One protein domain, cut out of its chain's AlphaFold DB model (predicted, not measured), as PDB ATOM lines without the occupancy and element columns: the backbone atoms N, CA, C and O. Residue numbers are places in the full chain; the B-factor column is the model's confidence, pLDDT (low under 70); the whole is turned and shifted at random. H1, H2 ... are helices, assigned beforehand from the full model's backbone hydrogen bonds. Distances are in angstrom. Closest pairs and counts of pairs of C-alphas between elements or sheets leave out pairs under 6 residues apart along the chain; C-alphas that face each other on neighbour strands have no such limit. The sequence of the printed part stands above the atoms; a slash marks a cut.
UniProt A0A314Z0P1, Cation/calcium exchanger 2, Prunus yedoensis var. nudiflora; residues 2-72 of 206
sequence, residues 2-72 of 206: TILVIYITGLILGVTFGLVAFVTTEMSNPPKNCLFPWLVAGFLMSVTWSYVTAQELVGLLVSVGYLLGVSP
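This is residues 2 to 72 of the 206 residues of the protein "Cation/calcium exchanger 2" of Prunus yedoensis var. nudiflora (UniProt A0A314Z0P1). The domain is a long helical hairpin: H1 runs one way, a loop turns the backbone, and the longer H2 runs back past it, the two meeting loosely in a shallow crossing. The turn at residues 22 to 37 sticks out at one end. The printed part has 71 residues with two named helices, H1 then H2, and no named strand; its class is all helix. It is extended, a rod of 56 by 19 by 18 A, with a radius of gyration of the C-alphas of 17.2 A.

H1, residues 2 to 24, and H2, residues 35 to 68, form a helical hairpin. They only just touch, with 3 pairs of C-alphas within 8 A; the closest C-alphas are those of Gly 14 and Met 45, 7.7 A apart. H1 touches with residues 10 to 14 alone, H2 with residues 45 to 52 alone. They run opposite ways at a shallow tilt of 30 degrees. In H1 and H2 every O i to N i+4 pair is within hydrogen-bond range.

H1 begins at C-alpha 2 (40.635, -11.476, -34.729) and is 32.1 A long. H2 is 48.9 A long and ends at C-alpha 68 (21.049, 1.070, -22.901).

The C-alphas farthest apart, of Asn 33 and Gly 69, are 56.2 A apart. The printed part has no cut, and the link of 10 residues is short. Mean pLDDT of the printed part is 72.8; residues 2 to 7, 10, 14 and 17 to 35 are under 70.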
ATOM      1  N   THR A   2      39.354 -12.026 -35.222       58.47
ATOM      2  CA  THR A   2      40.635 -11.476 -34.729       58.47
ATOM      3  C   THR A   2      40.682 -11.212 -33.222       58.47
ATOM      4  O   THR A   2      41.655 -11.579 -32.584       58.47
ATOM      5  N   ILE A   3      39.619 -10.662 -32.629       60.34
ATOM      6  CA  ILE A   3      39.558 -10.375 -31.182       60.34
ATOM      7  C   ILE A   3      39.615 -11.660 -30.337       60.34
ATOM      8  O   ILE A   3      40.400 -11.749 -29.401       60.34
ATOM      9  N   LEU A   4      38.859 -12.694 -30.724       62.38
ATOM     10  CA  LEU A   4      38.895 -14.004 -30.062       62.38
ATOM     11  C   LEU A   4      40.294 -14.634 -30.151       62.38
ATOM     12  O   LEU A   4      40.775 -15.208 -29.183       62.38
ATOM     13  N   VAL A   5      40.960 -14.492 -31.301       64.50
ATOM     14  CA  VAL A   5      42.335 -14.971 -31.491       64.50
ATOM     15  C   VAL A   5      43.302 -14.215 -30.584       64.50
ATOM     16  O   VAL A   5      44.135 -14.866 -29.971       64.50
ATOM     17  N   ILE A   6      43.162 -12.894 -30.434       66.25
ATOM     18  CA  ILE A   6      43.999 -12.071 -29.541       66.25
ATOM     19  C   ILE A   6      43.811 -12.469 -28.069       66.25
ATOM     20  O   ILE A   6      44.787 -12.553 -27.329       66.25
ATOM     21  N   TYR A   7      42.584 -12.765 -27.640       68.62
ATOM     22  CA  TYR A   7      42.336 -13.205 -26.264       68.62
ATOM     23  C   TYR A   7      42.820 -14.626 -26.000       68.62
ATOM     24  O   TYR A   7      43.411 -14.886 -24.955       68.62
ATOM     25  N   ILE A   8      42.643 -15.539 -26.957       73.56
ATOM     26  CA  ILE A   8      43.162 -16.905 -26.846       73.56
ATOM     27  C   ILE A   8      44.695 -16.889 -26.846       73.56
ATOM     28  O   ILE A   8      45.304 -17.568 -26.023       73.56
ATOM     29  N   THR A   9      45.341 -16.088 -27.697       70.06
ATOM     30  CA  THR A   9      46.806 -15.971 -27.694       70.06
ATOM     31  C   THR A   9      47.320 -15.278 -26.439       70.06
ATOM     32  O   THR A   9      48.306 -15.746 -25.879       70.06
ATOM     33  N   GLY A  10      46.642 -14.238 -25.941       69.88
ATOM     34  CA  GLY A  10      46.971 -13.575 -24.676       69.88
ATOM     35  C   GLY A  10      46.841 -14.503 -23.466       69.88
ATOM     36  O   GLY A  10      47.731 -14.536 -22.619       69.88
ATOM     37  N   LEU A  11      45.790 -15.325 -23.422       73.81
ATOM     38  CA  LEU A  11      45.578 -16.315 -22.365       73.81
ATOM     39  C   LEU A  11      46.624 -17.430 -22.431       73.81
ATOM     40  O   LEU A  11      47.191 -17.791 -21.406       73.81
ATOM     41  N   ILE A  12      46.947 -17.932 -23.625       75.44
ATOM     42  CA  ILE A  12      47.978 -18.963 -23.804       75.44
ATOM     43  C   ILE A  12      49.370 -18.417 -23.451       75.44
ATOM     44  O   ILE A  12      50.124 -19.094 -22.754       75.44
ATOM     45  N   LEU A  13      49.713 -17.191 -23.858       75.19
ATOM     46  CA  LEU A  13      50.978 -16.536 -23.495       75.19
ATOM     47  C   LEU A  13      51.065 -16.253 -21.990       75.19
ATOM     48  O   LEU A  13      52.093 -16.524 -21.377       75.19
ATOM     49  N   GLY A  14      49.981 -15.774 -21.378       68.62
ATOM     50  CA  GLY A  14      49.916 -15.523 -19.939       68.62
ATOM     51  C   GLY A  14      50.019 -16.807 -19.113       68.62
ATOM     52  O   GLY A  14      50.760 -16.851 -18.135       68.62
ATOM     53  N   VAL A  15      49.340 -17.876 -19.538       74.12
ATOM     54  CA  VAL A  15      49.393 -19.194 -18.887       74.12
ATOM     55  C   VAL A  15      50.762 -19.842 -19.061       74.12
ATOM     56  O   VAL A  15      51.285 -20.389 -18.098       74.12
ATOM     57  N   THR A  16      51.382 -19.759 -20.241       71.19
ATOM     58  CA  THR A  16      52.713 -20.347 -20.480       71.19
ATOM     59  C   THR A  16      53.797 -19.648 -19.670       71.19
ATOM     60  O   THR A  16      54.559 -20.318 -18.980       71.19
ATOM     61  N   PHE A  17      53.835 -18.319 -19.655       66.94
ATOM     62  CA  PHE A  17      54.762 -17.577 -18.799       66.94
ATOM     63  C   PHE A  17      54.438 -17.718 -17.309       66.94
ATOM     64  O   PHE A  17      55.361 -17.776 -16.503       66.94
ATOM     65  N   GLY A  18      53.159 -17.816 -16.930       67.69
ATOM     66  CA  GLY A  18      52.737 -18.099 -15.558       67.69
ATOM     67  C   GLY A  18      53.188 -19.483 -15.081       67.69
ATOM     68  O   GLY A  18      53.693 -19.609 -13.971       67.69
ATOM     69  N   LEU A  19      53.096 -20.504 -15.937       69.44
ATOM     70  CA  LEU A  19      53.614 -21.853 -15.684       69.44
ATOM     71  C   LEU A  19      55.138 -21.876 -15.620       69.44
ATOM     72  O   LEU A  19      55.694 -22.465 -14.701       69.44
ATOM     73  N   VAL A  20      55.823 -21.203 -16.547       66.69
ATOM     74  CA  VAL A  20      57.286 -21.058 -16.506       66.69
ATOM     75  C   VAL A  20      57.707 -20.342 -15.227       66.69
ATOM     76  O   VAL A  20      58.677 -20.757 -14.597       66.69
ATOM     77  N   ALA A  21      56.954 -19.331 -14.791       62.78
ATOM     78  CA  ALA A  21      57.234 -18.624 -13.555       62.78
ATOM     79  C   ALA A  21      56.990 -19.498 -12.314       62.78
ATOM     80  O   ALA A  21      57.807 -19.498 -11.399       62.78
ATOM     81  N   PHE A  22      55.911 -20.284 -12.304       65.00
ATOM     82  CA  PHE A  22      55.574 -21.206 -11.219       65.00
ATOM     83  C   PHE A  22      56.569 -22.369 -11.109       65.00
ATOM     84  O   PHE A  22      56.915 -22.781 -10.009       65.00
ATOM     85  N   VAL A  23      57.069 -22.869 -12.241       64.56
ATOM     86  CA  VAL A  23      58.051 -23.966 -12.293       64.56
ATOM     87  C   VAL A  23      59.478 -23.469 -12.025       64.56
ATOM     88  O   VAL A  23      60.283 -24.206 -11.466       64.56
ATOM     89  N   THR A  24      59.797 -22.219 -12.377       60.03
ATOM     90  CA  THR A  24      61.119 -21.609 -12.122       60.03
ATOM     91  C   THR A  24      61.224 -20.996 -10.715       60.03
ATOM     92  O   THR A  24      62.329 -20.754 -10.233       60.03
ATOM     93  N   THR A  25      60.098 -20.761 -10.029       50.56
ATOM     94  CA  THR A  25      60.060 -20.212  -8.662       50.56
ATOM     95  C   THR A  25      59.950 -21.324  -7.630       50.56
ATOM     96  O   THR A  25      58.869 -21.845  -7.369       50.56
ATOM     97  N   GLU A  26      61.051 -21.641  -6.955       54.31
ATOM     98  CA  GLU A  26      60.964 -22.321  -5.664       54.31
ATOM     99  C   GLU A  26      60.414 -21.343  -4.615       54.31
ATOM    100  O   GLU A  26      61.016 -20.306  -4.339       54.31
ATOM    101  N   MET A  27      59.295 -21.699  -3.975       51.25
ATOM    102  CA  MET A  27      58.606 -20.930  -2.918       51.25
ATOM    103  C   MET A  27      59.485 -20.548  -1.703       51.25
ATOM    104  O   MET A  27      59.030 -19.819  -0.826       51.25
ATOM    105  N   SER A  28      60.721 -21.050  -1.620       54.50
ATOM    106  CA  SER A  28      61.566 -20.985  -0.421       54.50
ATOM    107  C   SER A  28      62.825 -20.118  -0.574       54.50
ATOM    108  O   SER A  28      63.437 -19.759   0.429       54.50
ATOM    109  N   ASN A  29      63.226 -19.720  -1.792       52.50
ATOM    110  CA  ASN A  29      64.430 -18.902  -1.989       52.50
ATOM    111  C   ASN A  29      64.229 -17.832  -3.080       52.50
ATOM    112  O   ASN A  29      64.036 -18.192  -4.240       52.50
ATOM    113  N   PRO A  30      64.333 -16.520  -2.776       55.31
ATOM    114  CA  PRO A  30      64.360 -15.501  -3.822       55.31
ATOM    115  C   PRO A  30      65.590 -15.723  -4.730       55.31
ATOM    116  O   PRO A  30      66.689 -15.945  -4.210       55.31
ATOM    117  N   PRO A  31      65.447 -15.679  -6.070       54.50
ATOM    118  CA  PRO A  31      66.502 -16.062  -7.009       54.50
ATOM    119  C   PRO A  31      67.670 -15.063  -6.990       54.50
ATOM    120  O   PRO A  31      67.675 -14.077  -7.718       54.50
ATOM    121  N   LYS A  32      68.697 -15.326  -6.173       60.06
ATOM    122  CA  LYS A  32      69.817 -14.397  -5.900       60.06
ATOM    123  C   LYS A  32      70.673 -14.023  -7.123       60.06
ATOM    124  O   LYS A  32      71.325 -12.986  -7.087       60.06
ATOM    125  N   ASN A  33      70.636 -14.807  -8.207       56.34
ATOM    126  CA  ASN A  33      71.520 -14.617  -9.368       56.34
ATOM    127  C   ASN A  33      70.830 -14.049 -10.628       56.34
ATOM    128  O   ASN A  33      71.514 -13.811 -11.616       56.34
ATOM    129  N   CYS A  34      69.513 -13.792 -10.604       59.50
ATOM    130  CA  CYS A  34      68.763 -13.216 -11.738       59.50
ATOM    131  C   CYS A  34      67.541 -12.383 -11.282       59.50
ATOM    132  O   CYS A  34      66.472 -12.429 -11.892       59.50
ATOM    133  N   LEU A  35      67.693 -11.594 -10.209       68.62
ATOM    134  CA  LEU A  35      66.631 -10.723  -9.676       68.62
ATOM    135  C   LEU A  35      66.114  -9.718 -10.713       68.62
ATOM    136  O   LEU A  35      64.906  -9.536 -10.841       68.62
ATOM    137  N   PHE A  36      67.012  -9.075 -11.464       75.12
ATOM    138  CA  PHE A  36      66.635  -8.003 -12.389       75.12
ATOM    139  C   PHE A  36      65.784  -8.497 -13.576       75.12
ATOM    140  O   PHE A  36      64.706  -7.938 -13.779       75.12
ATOM    141  N   PRO A  37      66.159  -9.569 -14.310       76.94
ATOM    142  CA  PRO A  37      65.293 -10.138 -15.347       76.94
ATOM    143  C   PRO A  37      63.932 -10.587 -14.816       76.94
ATOM    144  O   PRO A  37      62.926 -10.414 -15.495       76.94
ATOM    145  N   TRP A  38      63.886 -11.123 -13.594       72.19
ATOM    146  CA  TRP A  38      62.641 -11.566 -12.975       72.19
ATOM    147  C   TRP A  38      61.710 -10.404 -12.617       72.19
ATOM    148  O   TRP A  38      60.517 -10.448 -12.904       72.19
ATOM    149  N   LEU A  39      62.266  -9.333 -12.045       78.81
ATOM    150  CA  LEU A  39      61.543  -8.092 -11.757       78.81
ATOM    151  C   LEU A  39      60.993  -7.465 -13.041       78.81
ATOM    152  O   LEU A  39      59.824  -7.089 -13.091       78.81
ATOM    153  N   VAL A  40      61.815  -7.402 -14.090       80.88
ATOM    154  CA  VAL A  40      61.413  -6.873 -15.398       80.88
ATOM    155  C   VAL A  40      60.323  -7.745 -16.028       80.88
ATOM    156  O   VAL A  40      59.328  -7.206 -16.510       80.88
ATOM    157  N   ALA A  41      60.455  -9.072 -15.979       79.06
ATOM    158  CA  ALA A  41      59.450  -9.998 -16.494       79.06
ATOM    159  C   ALA A  41      58.120  -9.898 -15.731       79.06
ATOM    160  O   ALA A  41      57.064  -9.830 -16.356       79.06
ATOM    161  N   GLY A  42      58.160  -9.829 -14.396       82.19
ATOM    162  CA  GLY A  42      56.973  -9.641 -13.562       82.19
ATOM    163  C   GLY A  42      56.284  -8.300 -13.825       82.19
ATOM    164  O   GLY A  42      55.061  -8.247 -13.953       82.19
ATOM    165  N   PHE A  43      57.062  -7.229 -13.990       82.25
ATOM    166  CA  PHE A  43      56.539  -5.913 -14.349       82.25
ATOM    167  C   PHE A  43      55.868  -5.924 -15.728       82.25
ATOM    168  O   PHE A  43      54.707  -5.537 -15.845       82.25
ATOM    169  N   LEU A  44      56.552  -6.432 -16.760       82.31
ATOM    170  CA  LEU A  44      55.996  -6.580 -18.112       82.31
ATOM    171  C   LEU A  44      54.716  -7.417 -18.109       82.31
ATOM    172  O   LEU A  44      53.754  -7.079 -18.803       82.31
ATOM    173  N   MET A  45      54.684  -8.478 -17.302       78.69
ATOM    174  CA  MET A  45      53.496  -9.306 -17.165       78.69
ATOM    175  C   MET A  45      52.331  -8.572 -16.525       78.69
ATOM    176  O   MET A  45      51.222  -8.634 -17.052       78.69
ATOM    177  N   SER A  46      52.578  -7.826 -15.448       81.56
ATOM    178  CA  SER A  46      51.552  -6.988 -14.831       81.56
ATOM    179  C   SER A  46      51.000  -5.967 -15.825       81.56
ATOM    180  O   SER A  46      49.787  -5.847 -15.953       81.56
ATOM    181  N   VAL A  47      51.871  -5.274 -16.569       83.56
ATOM    182  CA  VAL A  47      51.461  -4.279 -17.576       83.56
ATOM    183  C   VAL A  47      50.599  -4.922 -18.663       83.56
ATOM    184  O   VAL A  47      49.550  -4.386 -19.017       83.56
ATOM    185  N   THR A  48      51.007  -6.089 -19.168       80.50
ATOM    186  CA  THR A  48      50.274  -6.807 -20.220       80.50
ATOM    187  C   THR A  48      48.896  -7.247 -19.734       80.50
ATOM    188  O   THR A  48      47.902  -7.026 -20.424       80.50
ATOM    189  N   TRP A  49      48.808  -7.814 -18.526       81.75
ATOM    190  CA  TRP A  49      47.528  -8.218 -17.945       81.75
ATOM    191  C   TRP A  49      46.610  -7.023 -17.699       81.75
ATOM    192  O   TRP A  49      45.447  -7.061 -18.093       81.75
ATOM    193  N   SER A  50      47.130  -5.935 -17.128       83.50
ATOM    194  CA  SER A  50      46.360  -4.704 -16.938       83.50
ATOM    195  C   SER A  50      45.822  -4.156 -18.262       83.50
ATOM    196  O   SER A  50      44.660  -3.758 -18.319       83.50
ATOM    197  N   TYR A  51      46.622  -4.182 -19.333       82.69
ATOM    198  CA  TYR A  51      46.188  -3.758 -20.665       82.69
ATOM    199  C   TYR A  51      45.055  -4.639 -21.213       82.69
ATOM    200  O   TYR A  51      44.030  -4.116 -21.652       82.69
ATOM    201  N   VAL A  52      45.199  -5.967 -21.139       82.06
ATOM    202  CA  VAL A  52      44.167  -6.915 -21.596       82.06
ATOM    203  C   VAL A  52      42.868  -6.727 -20.809       82.06
ATOM    204  O   VAL A  52      41.802  -6.605 -21.407       82.06
ATOM    205  N   THR A  53      42.946  -6.630 -19.480       82.44
ATOM    206  CA  THR A  53      41.775  -6.394 -18.625       82.44
ATOM    207  C   THR A  53      41.099  -5.059 -18.937       82.44
ATOM    208  O   THR A  53      39.873  -5.009 -19.020       82.44
ATOM    209  N   ALA A  54      41.866  -3.986 -19.141       83.19
ATOM    210  CA  ALA A  54      41.313  -2.682 -19.498       83.19
ATOM    211  C   ALA A  54      40.581  -2.730 -20.847       83.19
ATOM    212  O   ALA A  54      39.481  -2.190 -20.968       83.19
ATOM    213  N   GLN A  55      41.149  -3.413 -21.844       82.62
ATOM    214  CA  GLN A  55      40.531  -3.561 -23.160       82.62
ATOM    215  C   GLN A  55      39.205  -4.334 -23.087       82.62
ATOM    216  O   GLN A  55      38.214  -3.910 -23.686       82.62
ATOM    217  N   GLU A  56      39.159  -5.425 -22.319       83.06
ATOM    218  CA  GLU A  56      37.928  -6.197 -22.112       83.06
ATOM    219  C   GLU A  56      36.858  -5.393 -21.386       83.06
ATOM    220  O   GLU A  56      35.694  -5.382 -21.791       83.06
ATOM    221  N   LEU A  57      37.254  -4.664 -20.341       84.81
ATOM    222  CA  LEU A  57      36.343  -3.812 -19.589       84.81
ATOM    223  C   LEU A  57      35.704  -2.751 -20.493       84.81
ATOM    224  O   LEU A  57      34.489  -2.565 -20.451       84.81
ATOM    225  N   VAL A  58      36.497  -2.089 -21.344       83.88
ATOM    226  CA  VAL A  58      35.995  -1.122 -22.333       83.88
ATOM    227  C   VAL A  58      35.036  -1.802 -23.311       83.88
ATOM    228  O   VAL A  58      33.965  -1.262 -23.580       83.88
ATOM    229  N   GLY A  59      35.385  -2.989 -23.817       83.94
ATOM    230  CA  GLY A  59      34.538  -3.758 -24.731       83.94
ATOM    231  C   GLY A  59      33.167  -4.078 -24.134       83.94
ATOM    232  O   GLY A  59      32.141  -3.800 -24.757       83.94
ATOM    233  N   LEU A  60      33.138  -4.573 -22.895       84.38
ATOM    234  CA  LEU A  60      31.899  -4.838 -22.161       84.38
ATOM    235  C   LEU A  60      31.083  -3.564 -21.943       84.38
ATOM    236  O   LEU A  60      29.866  -3.563 -22.127       84.38
ATOM    237  N   LEU A  61      31.747  -2.464 -21.589       83.25
ATOM    238  CA  LEU A  61      31.087  -1.190 -21.338       83.25
ATOM    239  C   LEU A  61      30.428  -0.625 -22.607       83.25
ATOM    240  O   LEU A  61      29.310  -0.115 -22.552       83.25
ATOM    241  N   VAL A  62      31.089  -0.771 -23.758       83.44
ATOM    242  CA  VAL A  62      30.542  -0.426 -25.077       83.44
ATOM    243  C   VAL A  62      29.312  -1.284 -25.383       83.44
ATOM    244  O   VAL A  62      28.281  -0.745 -25.785       83.44
ATOM    245  N   SER A  63      29.376  -2.600 -25.154       84.12
ATOM    246  CA  SER A  63      28.235  -3.507 -25.352       84.12
ATOM    247  C   SER A  63      27.036  -3.144 -24.472       84.12
ATOM    248  O   SER A  63      25.906  -3.120 -24.956       84.12
ATOM    249  N   VAL A  64      27.270  -2.797 -23.204       83.44
ATOM    250  CA  VAL A  64      26.222  -2.304 -22.296       83.44
ATOM    251  C   VAL A  64      25.660  -0.962 -22.777       83.44
ATOM    252  O   VAL A  64      24.448  -0.760 -22.740       83.44
ATOM    253  N   GLY A  65      26.505  -0.067 -23.296       82.44
ATOM    254  CA  GLY A  65      26.069   1.194 -23.899       82.44
ATOM    255  C   GLY A  65      25.124   1.007 -25.079       82.44
ATOM    256  O   GLY A  65      24.087   1.667 -25.139       82.44
ATOM    257  N   TYR A  66      25.416   0.043 -25.957       81.50
ATOM    258  CA  TYR A  66      24.514  -0.324 -27.050       81.50
ATOM    259  C   TYR A  66      23.153  -0.825 -26.549       81.50
ATOM    260  O   TYR A  66      22.132  -0.444 -27.115       81.50
ATOM    261  N   LEU A  67      23.121  -1.629 -25.480       83.12
ATOM    262  CA  LEU A  67      21.868  -2.126 -24.893       83.12
ATOM    263  C   LEU A  67      21.039  -1.016 -24.231       83.12
ATOM    264  O   LEU A  67      19.815  -1.038 -24.303       83.12
ATOM    265  N   LEU A  68      21.698  -0.045 -23.595       80.62
ATOM    266  CA  LEU A  68      21.049   1.070 -22.901       80.62
ATOM    267  C   LEU A  68      20.741   2.270 -23.817       80.62
ATOM    268  O   LEU A  68      20.153   3.247 -23.355       80.62
ATOM    269  N   GLY A  69      21.144   2.233 -25.092       77.50
ATOM    270  CA  GLY A  69      20.997   3.356 -26.027       77.50
ATOM    271  C   GLY A  69      21.875   4.570 -25.687       77.50
ATOM    272  O   GLY A  69      21.606   5.678 -26.148       77.50
ATOM    273  N   VAL A  70      22.918   4.382 -24.875       76.81
ATOM    274  CA  VAL A  70      23.838   5.439 -24.436       76.81
ATOM    275  C   VAL A  70      25.119   5.366 -25.258       76.81
ATOM    276  O   VAL A  70      25.685   4.291 -25.456       76.81
ATOM    277  N   SER A  71      25.610   6.517 -25.729       76.75
ATOM    278  CA  SER A  71      26.830   6.538 -26.542       76.75
ATOM    279  C   SER A  71      28.044   5.999 -25.756       76.75
ATOM    280  O   SER A  71      28.239   6.378 -24.594       76.75
ATOM    281  N   PRO A  72      28.902   5.170 -26.381       72.06
ATOM    282  CA  PRO A  72      30.102   4.632 -25.737       72.06
ATOM    283  C   PRO A  72      31.036   5.712 -25.179       72.06
ATOM    284  O   PRO A  72      31.676   5.513 -24.150       72.06
TER     285      PRO A  72